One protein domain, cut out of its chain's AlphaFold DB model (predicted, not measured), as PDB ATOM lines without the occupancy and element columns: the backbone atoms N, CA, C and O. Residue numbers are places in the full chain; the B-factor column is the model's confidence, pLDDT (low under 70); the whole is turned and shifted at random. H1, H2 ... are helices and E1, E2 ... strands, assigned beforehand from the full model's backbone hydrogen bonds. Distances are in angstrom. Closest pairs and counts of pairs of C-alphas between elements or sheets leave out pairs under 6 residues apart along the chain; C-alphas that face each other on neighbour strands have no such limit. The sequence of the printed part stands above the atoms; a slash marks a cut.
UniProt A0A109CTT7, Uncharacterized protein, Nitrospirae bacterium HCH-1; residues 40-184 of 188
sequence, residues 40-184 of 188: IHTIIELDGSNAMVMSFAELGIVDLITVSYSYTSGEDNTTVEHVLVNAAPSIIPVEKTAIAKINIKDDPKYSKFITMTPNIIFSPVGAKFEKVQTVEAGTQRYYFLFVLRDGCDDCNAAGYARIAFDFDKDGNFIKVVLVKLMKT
ATOM      1  N   ILE A  40     -31.566  24.072   9.247       94.62
ATOM      2  CA  ILE A  40     -32.804  23.530   8.677       94.62
ATOM      3  C   ILE A  40     -32.447  22.465   7.621       94.62
ATOM      4  O   ILE A  40     -31.538  22.636   6.816       94.62
ATOM      5  N   HIS A  41     -33.169  21.344   7.640       92.44
ATOM      6  CA  HIS A  41     -32.925  20.118   6.868       92.44
ATOM      7  C   HIS A  41     -31.683  19.310   7.260       92.44
ATOM      8  O   HIS A  41     -31.412  18.277   6.644       92.44
ATOM      9  N   THR A  42     -30.954  19.703   8.306       93.25
ATOM     10  CA  THR A  42     -29.911  18.836   8.866       93.25
ATOM     11  C   THR A  42     -30.524  17.684   9.655       93.25
ATOM     12  O   THR A  42     -31.621  17.793  10.206       93.25
ATOM     13  N   ILE A  43     -29.813  16.557   9.696       91.50
ATOM     14  CA  ILE A  43     -30.169  15.412  10.535       91.50
ATOM     15  C   ILE A  43     -29.394  15.530  11.844       91.50
ATOM     16  O   ILE A  43     -28.176  15.713  11.832       91.50
ATOM     17  N   ILE A  44     -30.102  15.401  12.959       91.94
ATOM     18  CA  ILE A  44     -29.534  15.341  14.302       91.94
ATOM     19  C   ILE A  44     -29.943  14.044  14.992       91.94
ATOM     20  O   ILE A  44     -30.997  13.479  14.702       91.94
ATOM     21  N   GLU A  45     -29.110  13.578  15.915       90.06
ATOM     22  CA  GLU A  45     -29.439  12.435  16.759       90.06
ATOM     23  C   GLU A  45     -30.160  12.919  18.020       90.06
ATOM     24  O   GLU A  45     -29.639  13.736  18.781       90.06
ATOM     25  N   LEU A  46     -31.366  12.405  18.240       87.50
ATOM     26  CA  LEU A  46     -32.169  12.627  19.435       87.50
ATOM     27  C   LEU A  46     -32.596  11.266  19.976       87.50
ATOM     28  O   LEU A  46     -33.279  10.506  19.295       87.50
ATOM     29  N   ASP A  47     -32.185  10.955  21.206       82.44
ATOM     30  CA  ASP A  47     -32.563   9.721  21.907       82.44
ATOM     31  C   ASP A  47     -32.275   8.420  21.133       82.44
ATOM     32  O   ASP A  47     -33.047   7.462  21.182       82.44
ATOM     33  N   GLY A  48     -31.151   8.378  20.413       84.31
ATOM     34  CA  GLY A  48     -30.747   7.222  19.606       84.31
ATOM     35  C   GLY A  48     -31.512   7.081  18.286       84.31
ATOM     36  O   GLY A  48     -31.415   6.044  17.633       84.31
ATOM     37  N   SER A  49     -32.280   8.102  17.895       85.56
ATOM     38  CA  SER A  49     -32.989   8.179  16.617       85.56
ATOM     39  C   SER A  49     -32.554   9.408  15.824       85.56
ATOM     40  O   SER A  49     -32.258  10.459  16.386       85.56
ATOM     41  N   ASN A  50     -32.550   9.290  14.498       89.12
ATOM     42  CA  ASN A  50     -32.266  10.411  13.608       89.12
ATOM     43  C   ASN A  50     -33.534  11.243  13.390       89.12
ATOM     44  O   ASN A  50     -34.563  10.708  12.976       89.12
ATOM     45  N   ALA A  51     -33.434  12.547  13.621       90.69
ATOM     46  CA  ALA A  51     -34.496  13.511  13.390       90.69
ATOM     47  C   ALA A  51     -34.010  14.597  12.425       90.69
ATOM     48  O   ALA A  51     -32.889  15.088  12.544       90.69
ATOM     49  N   MET A  52     -34.847  14.983  11.467       92.81
ATOM     50  CA  MET A  52     -34.553  16.086  10.554       92.81
ATOM     51  C   MET A  52     -35.064  17.398  11.144       92.81
ATOM     52  O   MET A  52     -36.228  17.491  11.534       92.81
ATOM     53  N   VAL A  53     -34.223  18.427  11.178       95.12
ATOM     54  CA  VAL A  53     -34.627  19.781  11.572       95.12
ATOM     55  C   VAL A  53     -35.543  20.361  10.494       95.12
ATOM     56  O   VAL A  53     -35.180  20.437   9.323       95.12
ATOM     57  N   MET A  54     -36.743  20.776  10.882       94.94
ATOM     58  CA  MET A  54     -37.774  21.289   9.971       94.94
ATOM     59  C   MET A  54     -37.906  22.810  10.021       94.94
ATOM     60  O   MET A  54     -38.283  23.428   9.030       94.94
ATOM     61  N   SER A  55     -37.629  23.415  11.174       96.62
ATOM     62  CA  SER A  55     -37.662  24.864  11.350       96.62
ATOM     63  C   SER A  55     -36.749  25.284  12.494       96.62
ATOM     64  O   SER A  55     -36.431  24.468  13.361       96.62
ATOM     65  N   PHE A  56     -36.363  26.556  12.481       98.00
ATOM     66  CA  PHE A  56     -35.601  27.225  13.525       98.00
ATOM     67  C   PHE A  56     -36.272  28.563  13.842       98.00
ATOM     68  O   PHE A  56     -36.695  29.284  12.934       98.00
ATOM     69  N   ALA A  57     -36.371  28.888  15.124       98.12
ATOM     70  CA  ALA A  57     -36.874  30.152  15.624       98.12
ATOM     71  C   ALA A  57     -35.923  30.685  16.697       98.12
ATOM     72  O   ALA A  57     -35.758  30.066  17.750       98.12
ATOM     73  N   GLU A  58     -35.351  31.857  16.427       97.50
ATOM     74  CA  GLU A  58     -34.573  32.616  17.401       97.50
ATOM     75  C   GLU A  58     -35.530  33.263  18.411       97.50
ATOM     76  O   GLU A  58     -36.395  34.063  18.033       97.50
ATOM     77  N   LEU A  59     -35.439  32.876  19.685       95.50
ATOM     78  CA  LEU A  59     -36.425  33.262  20.712       95.50
ATOM     79  C   LEU A  59     -35.814  33.959  21.932       95.50
ATOM     80  O   LEU A  59     -36.557  34.384  22.824       95.50
ATOM     81  N   GLY A  60     -34.491  34.124  21.972       91.56
ATOM     82  CA  GLY A  60     -33.801  34.828  23.045       91.56
ATOM     83  C   GLY A  60     -32.523  34.122  23.469       91.56
ATOM     84  O   GLY A  60     -31.635  33.918  22.657       91.56
ATOM     85  N   ILE A  61     -32.416  33.791  24.760       93.62
ATOM     86  CA  ILE A  61     -31.243  33.063  25.286       93.62
ATOM     87  C   ILE A  61     -31.242  31.585  24.881       93.62
ATOM     88  O   ILE A  61     -30.206  30.938  24.941       93.62
ATOM     89  N   VAL A  62     -32.411  31.058  24.520       97.31
ATOM     90  CA  VAL A  62     -32.630  29.690  24.055       97.31
ATOM     91  C   VAL A  62     -33.493  29.766  22.804       97.31
ATOM     92  O   VAL A  62     -34.452  30.544  22.736       97.31
ATOM     93  N   ASP A  63     -33.178  28.934  21.828       98.00
ATOM     94  CA  ASP A  63     -33.885  28.902  20.557       98.00
ATOM     95  C   ASP A  63     -34.781  27.674  20.474       98.00
ATOM     96  O   ASP A  63     -34.705  26.747  21.286       98.00
ATOM     97  N   LEU A  64     -35.678  27.678  19.499       98.25
ATOM     98  CA  LEU A  64     -36.610  26.586  19.276       98.25
ATOM     99  C   LEU A  64     -36.407  26.029  17.879       98.25
ATOM    100  O   LEU A  64     -36.471  26.764  16.896       98.25
ATOM    101  N   ILE A  65     -36.265  24.715  17.788       97.62
ATOM    102  CA  ILE A  65     -36.422  23.998  16.529       97.62
ATOM    103  C   ILE A  65     -37.659  23.108  16.584       97.62
ATOM    104  O   ILE A  65     -38.111  22.674  17.649       97.62
ATOM    105  N   THR A  66     -38.204  22.817  15.410       96.00
ATOM    106  CA  THR A  66     -39.087  21.661  15.228       96.00
ATOM    107  C   THR A  66     -38.317  20.584  14.504       96.00
ATOM    108  O   THR A  66     -37.669  20.883  13.498       96.00
ATOM    109  N   VAL A  67     -38.444  19.345  14.949       93.88
ATOM    110  CA  VAL A  67     -37.832  18.195  14.286       93.88
ATOM    111  C   VAL A  67     -38.897  17.237  13.790       93.88
ATOM    112  O   VAL A  67     -40.017  17.227  14.291       93.88
ATOM    113  N   SER A  68     -38.539  16.449  12.791       90.94
ATOM    114  CA  SER A  68     -39.367  15.409  12.204       90.94
ATOM    115  C   SER A  68     -38.628  14.082  12.266       90.94
ATOM    116  O   SER A  68     -37.481  13.984  11.816       90.94
ATOM    117  N   TYR A  69     -39.291  13.056  12.792       86.19
ATOM    118  CA  TYR A  69     -38.810  11.683  12.710       86.19
ATOM    119  C   TYR A  69     -39.401  11.029  11.462       86.19
ATOM    120  O   TYR A  69     -40.607  10.786  11.380       86.19
ATOM    121  N   SER A  70     -38.551  10.731  10.481       69.75
ATOM    122  CA  SER A  70     -38.953   9.927   9.328       69.75
ATOM    123  C   SER A  70     -39.103   8.471   9.772       69.75
ATOM    124  O   SER A  70     -38.111   7.748   9.865       69.75
ATOM    125  N   TYR A  71     -40.331   8.015  10.026       56.06
ATOM    126  CA  TYR A  71     -40.605   6.581  10.098       56.06
ATOM    127  C   TYR A  71     -40.346   5.989   8.709       56.06
ATOM    128  O   TYR A  71     -41.058   6.267   7.749       56.06
ATOM    129  N   THR A  72     -39.304   5.173   8.572       47.81
ATOM    130  CA  THR A  72     -38.884   4.529   7.314       47.81
ATOM    131  C   THR A  72     -39.855   3.448   6.807       47.81
ATOM    132  O   THR A  72     -39.461   2.572   6.040       47.81
ATOM    133  N   SER A  73     -41.134   3.493   7.183       42.16
ATOM    134  CA  SER A  73     -42.121   2.449   6.901       42.16
ATOM    135  C   SER A  73     -43.368   2.970   6.185       42.16
ATOM    136  O   SER A  73     -44.468   2.708   6.644       42.16
ATOM    137  N   GLY A  74     -43.217   3.697   5.071       42.50
ATOM    138  CA  GLY A  74     -44.270   3.865   4.048       42.50
ATOM    139  C   GLY A  74     -45.622   4.466   4.477       42.50
ATOM    140  O   GLY A  74     -46.537   4.502   3.660       42.50
ATOM    141  N   GLU A  75     -45.752   4.930   5.716       44.31
ATOM    142  CA  GLU A  75     -46.924   5.601   6.267       44.31
ATOM    143  C   GLU A  75     -46.546   7.054   6.565       44.31
ATOM    144  O   GLU A  75     -45.522   7.312   7.199       44.31
ATOM    145  N   ASP A  76     -47.381   8.002   6.130       48.53
ATOM    146  CA  ASP A  76     -47.236   9.460   6.303       48.53
ATOM    147  C   ASP A  76     -47.355   9.930   7.776       48.53
ATOM    148  O   ASP A  76     -47.774  11.051   8.070       48.53
ATOM    149  N   ASN A  77     -46.972   9.098   8.742       54.09
ATOM    150  CA  ASN A  77     -47.049   9.384  10.171       54.09
ATOM    151  C   ASN A  77     -45.775  10.101  10.635       54.09
ATOM    152  O   ASN A  77     -44.998   9.605  11.452       54.09
ATOM    153  N   THR A  78     -45.543  11.289  10.077       65.19
ATOM    154  CA  THR A  78     -44.433  12.147  10.494       65.19
ATOM    155  C   THR A  78     -44.740  12.729  11.874       65.19
ATOM    156  O   THR A  78     -45.600  13.601  12.008       65.19
ATOM    157  N   THR A  79     -44.045  12.256  12.910       80.00
ATOM    158  CA  THR A  79     -44.135  12.862  14.246       80.00
ATOM    159  C   THR A  79     -43.256  14.105  14.274       80.00
ATOM    160  O   THR A  79     -42.056  14.022  13.999       80.00
ATOM    161  N   VAL A  80     -43.867  15.252  14.578       88.31
ATOM    162  CA  VAL A  80     -43.167  16.527  14.759       88.31
ATOM    163  C   VAL A  80     -43.043  16.814  16.248       88.31
ATOM    164  O   VAL A  80     -44.049  16.792  16.959       88.31
ATOM    165  N   GLU A  81     -41.829  17.116  16.696       92.12
ATOM    166  CA  GLU A  81     -41.535  17.468  18.087       92.12
ATOM    167  C   GLU A  81     -40.883  18.843  18.191       92.12
ATOM    168  O   GLU A  81     -40.226  19.325  17.259       92.12
ATOM    169  N   HIS A  82     -41.057  19.473  19.350       96.19
ATOM    170  CA  HIS A  82     -40.380  20.711  19.695       96.19
ATOM    171  C   HIS A  82     -39.114  20.421  20.499       96.19
ATOM    172  O   HIS A  82     -39.117  19.656  21.463       96.19
ATOM    173  N   VAL A  83     -38.020  21.089  20.143       97.31
ATOM    174  CA  VAL A  83     -36.744  20.942  20.845       97.31
ATOM    175  C   VAL A  83     -36.190  22.325  21.139       97.31
ATOM    176  O   VAL A  83     -36.022  23.143  20.236       97.31
ATOM    177  N   LEU A  84     -35.935  22.592  22.417       98.19
ATOM    178  CA  LEU A  84     -35.240  23.801  22.842       98.19
ATOM    179  C   LEU A  84     -33.737  23.572  22.661       98.19
ATOM    180  O   LEU A  84     -33.213  22.555  23.125       98.19
ATOM    181  N   VAL A  85     -33.064  24.487  21.970       97.81
ATOM    182  CA  VAL A  85     -31.646  24.377  21.600       97.81
ATOM    183  C   VAL A  85     -30.855  25.604  22.031       97.81
ATOM    184  O   VAL A  85     -31.435  26.621  22.407       97.81
ATOM    185  N   ASN A  86     -29.524  25.510  21.988       96.88
ATOM    186  CA  ASN A  86     -28.608  26.564  22.447       96.88
ATOM    187  C   ASN A  86     -28.736  26.878  23.950       96.88
ATOM    188  O   ASN A  86     -28.371  27.957  24.399       96.88
ATOM    189  N   ALA A  87     -29.235  25.919  24.735       95.50
ATOM    190  CA  ALA A  87     -29.316  26.004  26.190       95.50
ATOM    191  C   ALA A  87     -28.134  25.286  26.875       95.50
ATOM    192  O   ALA A  87     -27.222  24.766  26.232       95.50
ATOM    193  N   ALA A  88     -28.160  25.195  28.201       95.56
ATOM    194  CA  ALA A  88     -27.375  24.223  28.956       95.56
ATOM    195  C   ALA A  88     -28.334  23.321  29.763       95.56
ATOM    196  O   ALA A  88     -28.936  23.791  30.733       95.56
ATOM    197  N   PRO A  89     -28.517  22.035  29.391       94.50
ATOM    198  CA  PRO A  89     -27.873  21.322  28.276       94.50
ATOM    199  C   PRO A  89     -28.281  21.862  26.893       94.50
ATOM    200  O   PRO A  89     -29.354  22.439  26.754       94.50
ATOM    201  N   SER A  90     -27.440  21.637  25.877       94.81
ATOM    202  CA  SER A  90     -27.571  22.221  24.525       94.81
ATOM    203  C   SER A  90     -28.824  21.835  23.760       94.81
ATOM    204  O   SER A  90     -29.223  22.556  22.849       94.81
ATOM    205  N   ILE A  91     -29.433  20.711  24.124       95.38
ATOM    206  CA  ILE A  91     -30.624  20.158  23.498       95.38
ATOM    207  C   ILE A  91     -31.556  19.685  24.611       95.38
ATOM    208  O   ILE A  91     -31.165  18.892  25.471       95.38
ATOM    209  N   ILE A  92     -32.800  20.154  24.583       96.62
ATOM    210  CA  ILE A  92     -33.857  19.764  25.517       96.62
ATOM    211  C   ILE A  92     -35.096  19.374  24.701       96.62
ATOM    212  O   ILE A  92     -35.837  20.256  24.255       96.62
ATOM    213  N   PRO A  93     -35.355  18.066  24.511       95.44
ATOM    214  CA  PRO A  93     -36.590  17.587  23.893       95.44
ATOM    215  C   PRO A  93     -37.780  17.936  24.791       95.44
ATOM    216  O   PRO A  93     -37.827  17.513  25.955       95.44
ATOM    217  N   VAL A  94     -38.717  18.743  24.292       96.50
ATOM    218  CA  VAL A  94     -39.777  19.354  25.107       96.50
ATOM    219  C   VAL A  94     -40.719  18.290  25.657       96.50
ATOM    220  O   VAL A  94     -40.947  18.230  26.869       96.50
ATOM    221  N   GLU A  95     -41.229  17.418  24.794       93.69
ATOM    222  CA  GLU A  95     -42.192  16.382  25.144       93.69
ATOM    223  C   GLU A  95     -41.639  15.421  26.201       93.69
ATOM    224  O   GLU A  95     -42.179  15.324  27.309       93.69
ATOM    225  N   LYS A  96     -40.505  14.776  25.907       93.44
ATOM    226  CA  LYS A  96     -39.852  13.833  26.824       93.44
ATOM    227  C   LYS A  96     -39.507  14.471  28.166       93.44
ATOM    228  O   LYS A  96     -39.750  13.876  29.219       93.44
ATOM    229  N   THR A  97     -38.953  15.684  28.151       95.44
ATOM    230  CA  THR A  97     -38.547  16.370  29.384       95.44
ATOM    231  C   THR A  97     -39.757  16.734  30.242       95.44
ATOM    232  O   THR A  97     -39.701  16.592  31.466       95.44
ATOM    233  N   ALA A  98     -40.862  17.164  29.623       94.75
ATOM    234  CA  ALA A  98     -42.109  17.443  30.326       94.75
ATOM    235  C   ALA A  98     -42.693  16.179  30.968       94.75
ATOM    236  O   ALA A  98     -42.969  16.192  32.167       94.75
ATOM    237  N   ILE A  99     -42.815  15.082  30.214       91.56
ATOM    238  CA  ILE A  99     -43.362  13.802  30.700       91.56
ATOM    239  C   ILE A  99     -42.551  13.264  31.883       91.56
ATOM    240  O   ILE A  99     -43.120  12.773  32.855       91.56
ATOM    241  N   ALA A 100     -41.224  13.393  31.833       93.81
ATOM    242  CA  ALA A 100     -40.344  12.910  32.894       93.81
ATOM    243  C   ALA A 100     -40.409  13.745  34.187       93.81
ATOM    244  O   ALA A 100     -40.078  13.236  35.257       93.81
ATOM    245  N   LYS A 101     -40.776  15.032  34.105       94.38
ATOM    246  CA  LYS A 101     -40.684  15.978  35.235       94.38
ATOM    247  C   LYS A 101     -42.032  16.457  35.766       94.38
ATOM    248  O   LYS A 101     -42.072  16.992  36.872       94.38
ATOM    249  N   ILE A 102     -43.116  16.297  35.010       94.25
ATOM    250  CA  ILE A 102     -44.441  16.791  35.381       94.25
ATOM    251  C   ILE A 102     -45.367  15.651  35.774       94.25
ATOM    252  O   ILE A 102     -45.640  14.736  35.004       94.25
ATOM    253  N   ASN A 103     -45.952  15.790  36.960       90.94
ATOM    254  CA  ASN A 103     -47.079  14.992  37.401       90.94
ATOM    255  C   ASN A 103     -48.333  15.875  37.456       90.94
ATOM    256  O   ASN A 103     -48.487  16.718  38.336       90.94
ATOM    257  N   ILE A 104     -49.267  15.668  36.522       89.94
ATOM    258  CA  ILE A 104     -50.516  16.451  36.465       89.94
ATOM    259  C   ILE A 104     -51.397  16.288  37.707       89.94
ATOM    260  O   ILE A 104     -52.262  17.129  37.945       89.94
ATOM    261  N   LYS A 105     -51.170  15.235  38.503       89.44
ATOM    262  CA  LYS A 105     -51.887  14.983  39.760       89.44
ATOM    263  C   LYS A 105     -51.568  16.012  40.840       89.44
ATOM    264  O   LYS A 105     -52.368  16.177  41.756       89.44
ATOM    265  N   ASP A 106     -50.443  16.710  40.703       87.75
ATOM    266  CA  ASP A 106     -49.993  17.717  41.660       87.75
ATOM    267  C   ASP A 106     -50.689  19.077  41.440       87.75
ATOM    268  O   ASP A 106     -50.613  19.958  42.297       87.75
ATOM    269  N   ASP A 107     -51.412  19.270  40.324       87.31
ATOM    270  CA  ASP A 107     -52.201  20.485  40.091       87.31
ATOM    271  C   ASP A 107     -53.453  20.499  40.997       87.31
ATOM    272  O   ASP A 107     -54.249  19.555  40.971       87.31
ATOM    273  N   PRO A 108     -53.727  21.585  41.746       86.94
ATOM    274  CA  PRO A 108     -54.905  21.679  42.616       86.94
ATOM    275  C   PRO A 108     -56.256  21.491  41.902       86.94
ATOM    276  O   PRO A 108     -57.266  21.175  42.537       86.94
ATOM    277  N   LYS A 109     -56.317  21.705  40.584       85.50
ATOM    278  CA  LYS A 109     -57.512  21.495  39.753       85.50
ATOM    279  C   LYS A 109     -57.641  20.061  39.253       85.50
ATOM    280  O   LYS A 109     -58.693  19.745  38.695       85.50
ATOM    281  N   TYR A 110     -56.641  19.203  39.458       86.81
ATOM    282  CA  TYR A 110     -56.650  17.823  38.981       86.81
ATOM    283  C   TYR A 110     -57.883  17.056  39.461       86.81
ATOM    284  O   TYR A 110     -58.569  16.441  38.651       86.81
ATOM    285  N   SER A 111     -58.251  17.189  40.741       86.94
ATOM    286  CA  SER A 111     -59.452  16.557  41.314       86.94
ATOM    287  C   SER A 111     -60.735  16.920  40.554       86.94
ATOM    288  O   SER A 111     -61.549  16.056  40.239       86.94
ATOM    289  N   LYS A 112     -60.898  18.191  40.169       83.62
ATOM    290  CA  LYS A 112     -62.029  18.649  39.345       83.62
ATOM    291  C   LYS A 112     -61.935  18.149  37.906       83.62
ATOM    292  O   LYS A 112     -62.961  18.030  37.242       83.62
ATOM    293  N   PHE A 113     -60.729  17.890  37.419       81.38
ATOM    294  CA  PHE A 113     -60.487  17.395  36.072       81.38
ATOM    295  C   PHE A 113     -60.878  15.918  35.939       81.38
ATOM    296  O   PHE A 113     -61.663  15.564  35.060       81.38
ATOM    297  N   ILE A 114     -60.436  15.077  36.875       86.50
ATOM    298  CA  ILE A 114     -60.679  13.628  36.829       86.50
ATOM    299  C   ILE A 114     -62.134  13.229  37.065       86.50
ATOM    300  O   ILE A 114     -62.554  12.180  36.598       86.50
ATOM    301  N   THR A 115     -62.941  14.066  37.729       84.94
ATOM    302  CA  THR A 115     -64.390  13.796  37.854       84.94
ATOM    303  C   THR A 115     -65.110  13.752  36.506       84.94
ATOM    304  O   THR A 115     -66.157  13.124  36.398       84.94
ATOM    305  N   MET A 116     -64.565  14.421  35.486       79.94
ATOM    306  CA  MET A 116     -65.138  14.463  34.136       79.94
ATOM    307  C   MET A 116     -64.428  13.509  33.177       79.94
ATOM    308  O   MET A 116     -65.055  12.999  32.256       79.94
ATOM    309  N   THR A 117     -63.134  13.282  33.398       83.44
ATOM    310  CA  THR A 117     -62.282  12.445  32.550       83.44
ATOM    311  C   THR A 117     -61.413  11.564  33.452       83.44
ATOM    312  O   THR A 117     -60.273  11.930  33.755       83.44
ATOM    313  N   PRO A 118     -61.946  10.433  33.947       84.50
ATOM    314  CA  PRO A 118     -61.272   9.621  34.961       84.50
ATOM    315  C   PRO A 118     -59.992   8.949  34.450       84.50
ATOM    316  O   PRO A 118     -59.108   8.656  35.250       84.50
ATOM    317  N   ASN A 119     -59.860   8.765  33.134       87.94
ATOM    318  CA  ASN A 119     -58.716   8.105  32.508       87.94
ATOM    319  C   ASN A 119     -57.751   9.101  31.854       87.94
ATOM    320  O   ASN A 119     -57.115   8.782  30.858       87.94
ATOM    321  N   ILE A 120     -57.656  10.332  32.362       88.44
ATOM    322  CA  ILE A 120     -56.849  11.352  31.695       88.44
ATOM    323  C   ILE A 120     -55.362  10.987  31.637       88.44
ATOM    324  O   ILE A 120     -54.733  10.720  32.664       88.44
ATOM    325  N   ILE A 121     -54.801  11.039  30.434       87.19
ATOM    326  CA  ILE A 121     -53.382  10.820  30.171       87.19
ATOM    327  C   ILE A 121     -52.750  12.048  29.528       87.19
ATOM    328  O   ILE A 121     -53.413  12.877  28.896       87.19
ATOM    329  N   PHE A 122     -51.441  12.154  29.712       85.94
ATOM    330  CA  PHE A 122     -50.614  13.149  29.062       85.94
ATOM    331  C   PHE A 122     -50.246  12.645  27.665       85.94
ATOM    332  O   PHE A 122     -49.670  11.566  27.560       85.94
ATOM    333  N   SER A 123     -50.603  13.381  26.606       85.12
ATOM    334  CA  SER A 123     -50.232  12.984  25.241       85.12
ATOM    335  C   SER A 123     -48.704  12.969  25.123       85.12
ATOM    336  O   SER A 123     -48.086  13.986  25.452       85.12
ATOM    337  N   PRO A 124     -48.088  11.863  24.666       79.81
ATOM    338  CA  PRO A 124     -46.635  11.772  24.578       79.81
ATOM    339  C   PRO A 124     -46.050  12.639  23.457       79.81
ATOM    340  O   PRO A 124     -44.853  12.889  23.442       79.81
ATOM    341  N   VAL A 125     -46.898  13.105  22.537       82.38
ATOM    342  CA  VAL A 125     -46.523  13.851  21.335       82.38
ATOM    343  C   VAL A 125     -47.441  15.051  21.108       82.38
ATOM    344  O   VAL A 125     -48.574  15.095  21.614       82.38
ATOM    345  N   GLY A 126     -46.974  15.993  20.285       83.94
ATOM    346  CA  GLY A 126     -47.784  17.091  19.761       83.94
ATOM    347  C   GLY A 126     -47.934  18.260  20.728       83.94
ATOM    348  O   GLY A 126     -49.015  18.865  20.795       83.94
ATOM    349  N   ALA A 127     -46.882  18.582  21.487       92.75
ATOM    350  CA  ALA A 127     -46.848  19.849  22.199       92.75
ATOM    351  C   ALA A 127     -46.926  21.000  21.186       92.75
ATOM    352  O   ALA A 127     -46.450  20.897  20.059       92.75
ATOM    353  N   LYS A 128     -47.536  22.116  21.579       94.88
ATOM    354  CA  LYS A 128     -47.561  23.334  20.762       94.88
ATOM    355  C   LYS A 128     -46.838  24.443  21.486       94.88
ATOM    356  O   LYS A 128     -47.211  24.770  22.613       94.88
ATOM    357  N   PHE A 129     -45.847  25.047  20.848       96.94
ATOM    358  CA  PHE A 129     -45.253  26.275  21.361       96.94
ATOM    359  C   PHE A 129     -46.304  27.394  21.437       96.94
ATOM    360  O   PHE A 129     -47.031  27.641  20.476       96.94
ATOM    361  N   GLU A 130     -46.407  28.061  22.588       96.88
ATOM    362  CA  GLU A 130     -47.319  29.196  22.777       96.88
ATOM    363  C   GLU A 130     -46.578  30.532  22.734       96.88
ATOM    364  O   GLU A 130     -47.003  31.442  22.025       96.88
ATOM    365  N   LYS A 131     -45.527  30.687  23.550       97.12
ATOM    366  CA  LYS A 131     -44.766  31.940  23.673       97.12
ATOM    367  C   LYS A 131     -43.519  31.782  24.537       97.12
ATOM    368  O   LYS A 131     -43.445  30.887  25.379       97.12
ATOM    369  N   VAL A 132     -42.624  32.758  24.427       97.56
ATOM    370  CA  VAL A 132     -41.570  33.051  25.405       97.56
ATOM    371  C   VAL A 132     -41.964  34.269  26.248       97.56
ATOM    372  O   VAL A 132     -42.693  35.153  25.793       97.56
ATOM    373  N   GLN A 133     -41.534  34.308  27.506       96.06
ATOM    374  CA  GLN A 133     -41.727  35.442  28.403       96.06
ATOM    375  C   GLN A 133     -40.471  35.668  29.240       96.06
ATOM    376  O   GLN A 133     -39.995  34.750  29.900       96.06
ATOM    377  N   THR A 134     -39.993  36.908  29.293       93.38
ATOM    378  CA  THR A 134     -39.014  37.326  30.302       93.38
ATOM    379  C   THR A 134     -39.697  37.438  31.660       93.38
ATOM    380  O   THR A 134     -40.752  38.069  31.765       93.38
ATOM    381  N   VAL A 135     -39.124  36.821  32.693       84.62
ATOM    382  CA  VAL A 135     -39.740  36.768  34.028       84.62
ATOM    383  C   VAL A 135     -39.077  37.775  34.968       84.62
ATOM    384  O   VAL A 135     -39.595  38.872  35.153       84.62
ATOM    385  N   GLU A 136     -37.912  37.437  35.520       85.06
ATOM    386  CA  GLU A 136     -37.144  38.273  36.454       85.06
ATOM    387  C   GLU A 136     -35.665  38.295  36.061       85.06
ATOM    388  O   GLU A 136     -35.138  37.277  35.626       85.06
ATOM    389  N   ALA A 137     -34.981  39.432  36.228       81.19
ATOM    390  CA  ALA A 137     -33.519  39.549  36.108       81.19
ATOM    391  C   ALA A 137     -32.887  38.898  34.849       81.19
ATOM    392  O   ALA A 137     -31.777  38.374  34.907       81.19
ATOM    393  N   GLY A 138     -33.590  38.922  33.711       80.81
ATOM    394  CA  GLY A 138     -33.114  38.333  32.452       80.81
ATOM    395  C   GLY A 138     -33.424  36.842  32.260       80.81
ATOM    396  O   GLY A 138     -33.114  36.305  31.205       80.81
ATOM    397  N   THR A 139     -34.075  36.183  33.222       93.44
ATOM    398  CA  THR A 139     -34.585  34.812  33.051       93.44
ATOM    399  C   THR A 139     -35.685  34.748  31.993       93.44
ATOM    400  O   THR A 139     -36.495  35.677  31.856       93.44
ATOM    401  N   GLN A 140     -35.745  33.635  31.262       97.12
ATOM    402  CA  GLN A 140     -36.782  33.387  30.262       97.12
ATOM    403  C   GLN A 140     -37.586  32.132  30.587       97.12
ATOM    404  O   GLN A 140     -37.081  31.150  31.129       97.12
ATOM    405  N   ARG A 141     -38.871  32.188  30.242       97.94
ATOM    406  CA  ARG A 141     -39.829  31.101  30.395       97.94
ATOM    407  C   ARG A 141     -40.510  30.807  29.067       97.94
ATOM    408  O   ARG A 141     -41.151  31.689  28.495       97.94
ATOM    409  N   TYR A 142     -40.439  29.557  28.634       98.31
ATOM    410  CA  TYR A 142     -41.015  29.074  27.380       98.31
ATOM    411  C   TYR A 142     -42.256  28.255  27.681       98.31
ATOM    412  O   TYR A 142     -42.196  27.306  28.461       98.31
ATOM    413  N   TYR A 143     -43.385  28.628  27.089       97.94
ATOM    414  CA  TYR A 143     -44.671  27.991  27.333       97.94
ATOM    415  C   TYR A 143     -45.050  27.065  26.187       97.94
ATOM    416  O   TYR A 143     -45.041  27.467  25.023       97.94
ATOM    417  N   PHE A 144     -45.471  25.861  26.554       97.88
ATOM    418  CA  PHE A 144     -45.989  24.851  25.649       97.88
ATOM    419  C   PHE A 144     -47.359  24.376  26.112       97.88
ATOM    420  O   PHE A 144     -47.630  24.231  27.310       97.88
ATOM    421  N   LEU A 145     -48.223  24.112  25.142       96.12
ATOM    422  CA  LEU A 145     -49.537  23.540  25.341       96.12
ATOM    423  C   LEU A 145     -49.506  22.057  24.983       96.12
ATOM    424  O   LEU A 145     -49.286  21.698  23.829       96.12
ATOM    425  N   PHE A 146     -49.778  21.210  25.964       94.75
ATOM    426  CA  PHE A 146     -49.878  19.767  25.798       94.75
ATOM    427  C   PHE A 146     -51.331  19.332  25.788       94.75
ATOM    428  O   PHE A 146     -52.126  19.789  26.612       94.75
ATOM    429  N   VAL A 147     -51.675  18.430  24.873       92.19
ATOM    430  CA  VAL A 147     -52.992  17.794  24.850       92.19
ATOM    431  C   VAL A 147     -53.076  16.777  25.984       92.19
ATOM    432  O   VAL A 147     -52.177  15.963  26.183       92.19
ATOM    433  N   LEU A 148     -54.184  16.810  26.713       91.69
ATOM    434  CA  LEU A 148     -54.569  15.748  27.628       91.69
ATOM    435  C   LEU A 148     -55.660  14.917  26.964       91.69
ATOM    436  O   LEU A 148     -56.624  15.480  26.433       91.69
ATOM    437  N   ARG A 149     -55.522  13.595  26.991       90.25
ATOM    438  CA  ARG A 149     -56.421  12.662  26.297       90.25
ATOM    439  C   ARG A 149     -57.174  11.787  27.277       90.25
ATOM    440  O   ARG A 149     -56.718  11.569  28.395       90.25
ATOM    441  N   ASP A 150     -58.334  11.304  26.858       88.38
ATOM    442  CA  ASP A 150     -59.154  10.394  27.657       88.38
ATOM    443  C   ASP A 150     -58.738   8.933  27.427       88.38
ATOM    444  O   ASP A 150     -59.278   8.254  26.562       88.38
ATOM    445  N   GLY A 151     -57.744   8.453  28.169       83.50
ATOM    446  CA  GLY A 151     -57.434   7.025  28.299       83.50
ATOM    447  C   GLY A 151     -56.663   6.360  27.159       83.50
ATOM    448  O   GLY A 151     -56.205   5.238  27.358       83.50
ATOM    449  N   CYS A 152     -56.485   7.005  26.002       82.19
ATOM    450  CA  CYS A 152     -55.667   6.472  24.908       82.19
ATOM    451  C   CYS A 152     -54.958   7.559  24.082       82.19
ATOM    452  O   CYS A 152     -55.381   8.719  24.083       82.19
ATOM    453  N   ASP A 153     -53.893   7.180  23.370       76.38
ATOM    454  CA  ASP A 153     -53.037   8.110  22.610       76.38
ATOM    455  C   ASP A 153     -53.755   8.760  21.416       76.38
ATOM    456  O   ASP A 153     -53.479   9.910  21.081       76.38
ATOM    457  N   ASP A 154     -54.763   8.089  20.855       79.44
ATOM    458  CA  ASP A 154     -55.579   8.602  19.742       79.44
ATOM    459  C   ASP A 154     -56.960   9.109  20.182       79.44
ATOM    460  O   ASP A 154     -57.787   9.525  19.370       79.44
ATOM    461  N   CYS A 155     -57.230   9.110  21.488       85.44
ATOM    462  CA  CYS A 155     -58.519   9.524  22.026       85.44
ATOM    463  C   CYS A 155     -58.710  11.040  21.917       85.44
ATOM    464  O   CYS A 155     -57.752  11.818  21.850       85.44
ATOM    465  N   ASN A 156     -59.973  11.472  21.950       84.88
ATOM    466  CA  ASN A 156     -60.332  12.888  21.926       84.88
ATOM    467  C   ASN A 156     -59.601  13.683  23.019       84.88
ATOM    468  O   ASN A 156     -59.388  13.203  24.137       84.88
ATOM    469  N   ALA A 157     -59.277  14.940  22.707       89.19
ATOM    470  CA  ALA A 157     -58.717  15.867  23.680       89.19
ATOM    471  C   ALA A 157     -59.716  16.110  24.830       89.19
ATOM    472  O   ALA A 157     -60.762  16.745  24.658       89.19
ATOM    473  N   ALA A 158     -59.363  15.649  26.026       89.38
ATOM    474  CA  ALA A 158     -60.077  15.913  27.274       89.38
ATOM    475  C   ALA A 158     -59.732  17.293  27.866       89.38
ATOM    476  O   ALA A 158     -60.451  17.836  28.709       89.38
ATOM    477  N   GLY A 159     -58.634  17.879  27.395       91.44
ATOM    478  CA  GLY A 159     -58.261  19.266  27.610       91.44
ATOM    479  C   GLY A 159     -56.774  19.456  27.393       91.44
ATOM    480  O   GLY A 159     -56.190  18.817  26.521       91.44
ATOM    481  N   TYR A 160     -56.171  20.350  28.168       92.94
ATOM    482  CA  TYR A 160     -54.798  20.772  27.949       92.94
ATOM    483  C   TYR A 160     -54.051  21.047  29.250       92.94
ATOM    484  O   TYR A 160     -54.623  21.558  30.215       92.94
ATOM    485  N   ALA A 161     -52.750  20.787  29.240       94.56
ATOM    486  CA  ALA A 161     -51.812  21.249  30.250       94.56
ATOM    487  C   ALA A 161     -50.926  22.335  29.640       94.56
ATOM    488  O   ALA A 161     -50.307  22.130  28.599       94.56
ATOM    489  N   ARG A 162     -50.856  23.498  30.288       95.94
ATOM    490  CA  ARG A 162     -49.826  24.490  29.967       95.94
ATOM    491  C   ARG A 162     -48.601  24.193  30.810       95.94
ATOM    492  O   ARG A 162     -48.692  24.209  32.039       95.94
ATOM    493  N   ILE A 163     -47.476  23.979  30.153       97.12
ATOM    494  CA  ILE A 163     -46.194  23.688  30.780       97.12
ATOM    495  C   ILE A 163     -45.203  24.788  30.432       97.12
ATOM    496  O   ILE A 163     -45.226  25.327  29.329       97.12
ATOM    497  N   ALA A 164     -44.364  25.135  31.397       97.62
ATOM    498  CA  ALA A 164     -43.313  26.124  31.264       97.62
ATOM    499  C   ALA A 164     -41.932  25.491  31.455       97.62
ATOM    500  O   ALA A 164     -41.759  24.660  32.346       97.62
ATOM    501  N   PHE A 165     -40.964  25.929  30.655       98.25
ATOM    502  CA  PHE A 165     -39.542  25.629  30.799       98.25
ATOM    503  C   PHE A 165     -38.816  26.911  31.190       98.25
ATOM    504  O   PHE A 165     -38.924  27.910  30.477       98.25
ATOM    505  N   ASP A 166     -38.118  26.878  32.322       97.44
ATOM    506  CA  ASP A 166     -37.437  28.038  32.893       97.44
ATOM    507  C   ASP A 166     -35.938  27.966  32.641       97.44
ATOM    508  O   ASP A 166     -35.312  26.940  32.923       97.44
ATOM    509  N   PHE A 167     -35.379  29.087  32.199       97.88
ATOM    510  CA  PHE A 167     -33.956  29.270  31.955       97.88
ATOM    511  C   PHE A 167     -33.441  30.493  32.701       97.88
ATOM    512  O   PHE A 167     -34.131  31.518  32.794       97.88
ATOM    513  N   ASP A 168     -32.233  30.384  33.248       96.94
ATOM    514  CA  ASP A 168     -31.548  31.541  33.812       96.94
ATOM    515  C   ASP A 168     -31.005  32.457  32.707       96.94
ATOM    516  O   ASP A 168     -31.089  32.144  31.526       96.94
ATOM    517  N   LYS A 169     -30.450  33.610  33.083       95.81
ATOM    518  CA  LYS A 169     -29.922  34.607  32.137       95.81
ATOM    519  C   LYS A 169     -28.769  34.105  31.249       95.81
ATOM    520  O   LYS A 169     -28.436  34.783  30.283       95.81
ATOM    521  N   ASP A 170     -28.146  32.983  31.607       95.44
ATOM    522  CA  ASP A 170     -26.994  32.404  30.915       95.44
ATOM    523  C   ASP A 170     -27.411  31.189  30.056       95.44
ATOM    524  O   ASP A 170     -26.557  30.499  29.507       95.44
ATOM    525  N   GLY A 171     -28.718  30.921  29.932       95.88
ATOM    526  CA  GLY A 171     -29.245  29.800  29.151       95.88
ATOM    527  C   GLY A 171     -29.259  28.468  29.902       95.88
ATOM    528  O   GLY A 171     -29.579  27.438  29.301       95.88
ATOM    529  N   ASN A 172     -28.961  28.439  31.208       97.25
ATOM    530  CA  ASN A 172     -29.016  27.196  31.973       97.25
ATOM    531  C   ASN A 172     -30.461  26.812  32.278       97.25
ATOM    532  O   ASN A 172     -31.254  27.613  32.782       97.25
ATOM    533  N   PHE A 173     -30.789  25.552  32.020       97.19
ATOM    534  CA  PHE A 173     -32.088  24.984  32.333       97.19
ATOM    535  C   PHE A 173     -32.283  24.856  33.847       97.19
ATOM    536  O   PHE A 173     -31.543  24.150  34.532       97.19
ATOM    537  N   ILE A 174     -33.326  25.500  34.370       96.38
ATOM    538  CA  ILE A 174     -33.644  25.497  35.801       96.38
ATOM    539  C   ILE A 174     -34.648  24.385  36.119       96.38
ATOM    540  O   ILE A 174     -34.407  23.544  36.987       96.38
ATOM    541  N   LYS A 175     -35.824  24.410  35.475       96.44
ATOM    542  CA  LYS A 175     -36.943  23.511  35.804       96.44
ATOM    543  C   LYS A 175     -38.036  23.479  34.738       96.44
ATOM    544  O   LYS A 175     -38.158  24.386  33.920       96.44
ATOM    545  N   VAL A 176     -38.886  22.455  34.840       97.38
ATOM    546  CA  VAL A 176     -40.202  22.406  34.186       97.38
ATOM    547  C   VAL A 176     -41.282  22.702  35.223       97.38
ATOM    548  O   VAL A 176     -41.196  22.228  36.357       97.38
ATOM    549  N   VAL A 177     -42.303  23.468  34.848       95.56
ATOM    550  CA  VAL A 177     -43.428  23.827  35.719       95.56
ATOM    551  C   VAL A 177     -44.748  23.516  35.026       95.56
ATOM    552  O   VAL A 177     -45.001  23.991  33.920       95.56
ATOM    553  N   LEU A 178     -45.634  22.781  35.700       95.56
ATOM    554  CA  LEU A 178     -47.040  22.719  35.312       95.56
ATOM    555  C   LEU A 178     -47.715  24.032  35.710       95.56
ATOM    556  O   LEU A 178     -47.894  24.320  36.890       95.56
ATOM    557  N   VAL A 179     -48.063  24.849  34.720       94.88
ATOM    558  CA  VAL A 179     -48.630  26.184  34.946       94.88
ATOM    559  C   VAL A 179     -50.118  26.094  35.258       94.88
ATOM    560  O   VAL A 179     -50.610  26.805  36.134       94.88
ATOM    561  N   LYS A 180     -50.855  25.276  34.496       92.75
ATOM    562  CA  LYS A 180     -52.285  25.019  34.722       92.75
ATOM    563  C   LYS A 180     -52.819  23.873  33.869       92.75
ATOM    564  O   LYS A 180     -52.418  23.716  32.714       92.75
ATOM    565  N   LEU A 181     -53.855  23.218  34.383       92.62
ATOM    566  CA  LEU A 181     -54.801  22.421  33.594       92.62
ATOM    567  C   LEU A 181     -55.963  23.279  33.050       92.62
ATOM    568  O   LEU A 181     -56.481  24.176  33.730       92.62
ATOM    569  N   MET A 182     -56.393  22.997  31.819       90.44
ATOM    570  CA  MET A 182     -57.455  23.694  31.081       90.44
ATOM    571  C   MET A 182     -58.397  22.686  30.420       90.44
ATOM    572  O   MET A 182     -57.953  21.676  29.890       90.44
ATOM    573  N   LYS A 183     -59.707  22.944  30.444       84.62
ATOM    574  CA  LYS A 183     -60.701  22.081  29.783       84.62
ATOM    575  C   LYS A 183     -60.783  22.397  28.291       84.62
ATOM    576  O   LYS A 183     -60.512  23.526  27.895       84.62
ATOM    577  N   THR A 184     -61.272  21.453  27.491       78.62
ATOM    578  CA  THR A 184     -61.484  21.626  26.040       78.62
ATOM    579  C   THR A 184     -62.532  22.697  25.681       78.62
ATOM    580  O   THR A 184     -62.636  23.087  24.526       78.62
TER     581      THR A 184
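This is residues 40 to 184 of the 188 residues of an uncharacterized protein of Nitrospirae bacterium HCH-1 (UniProt A0A109CTT7). What shape do these coordinates draw? Two strongly twisted antiparallel sheets, E1 to E5 and E6 to E10, come close to each other at E4 and E7, with the short helix H1 packed on both and the small helix H2 on the opposite face of the second sheet. The first sheet is curled like part of a barrel. What is it made of? The printed part has 145 residues, mostly strand by class, with ten named strands and two named helices in the order E1 E2 E3 E4 E5 H1 H2 E6 E7 E8 E9 E10. The first sheet runs E1 E2 E3 E4 E5, and the second branches at E8. The whole is compact, with a radius of gyration of the C-alphas of 15.9 A, and flat, spanning 49 by 44 by 22 A.

How is the first sheet built? E1, residues 43 to 46, E2, 49 to 57, E3, 63 to 69, E4, 79 to 85, and E5, 91 to 93, form a meander, each strand the antiparallel neighbour of the one before. Within hydrogen-bond range are N 44 and O 51 at 2.8 A, N 52 and O 68 at 2.8 A, N 65 and O 83 at 2.9 A, and N 84 and O 92 at 3.0 A. E2 bends by 61 degrees at residue 54. How is the second built? E6, residues 120 to 122, and E7, 128 to 134, lie on one side of E8, 140 to 150; E9, 157 to 167, lies on the other side, and E10, 173 to 183, is the neighbour of E9. E7 to E10 form another meander; N 121 and O 149 are 2.8 A apart, N 130 and O 143 2.9 A, N 144 and O 163 2.8 A, and N 164 and O 177 2.8 A. Where are the helices? H1, residues 94 to 101, is on both sheets; its closest C-alphas to E4 are Val 94 and Val 83, 5.5 A, and to E10 Lys 101 and Val 176, 6.5 A. H2, residues 110 to 114, is on the second sheet at a height of 7.7 A, on the opposite face from H1; in both helices every O i to N i+4 pair is within hydrogen-bond range.

Where do the named elements begin and end? C-alpha 43 of E1 is at (-30.169, 15.412, 10.535), and C-alpha 183 of E10 at (-60.701, 22.081, 29.783). Which are long? E8 measures 32.2 A from first to last C-alpha, E9 29.3 A, E10 28.9 A and E2 22.3 A.

How far does it reach? The two C-alphas farthest apart, Gly 74 and Ala 137, are 49.2 A apart. Is anything broken or uncertain? The printed part has no cut and no long link; residues 70 to 78 have pLDDT under 70.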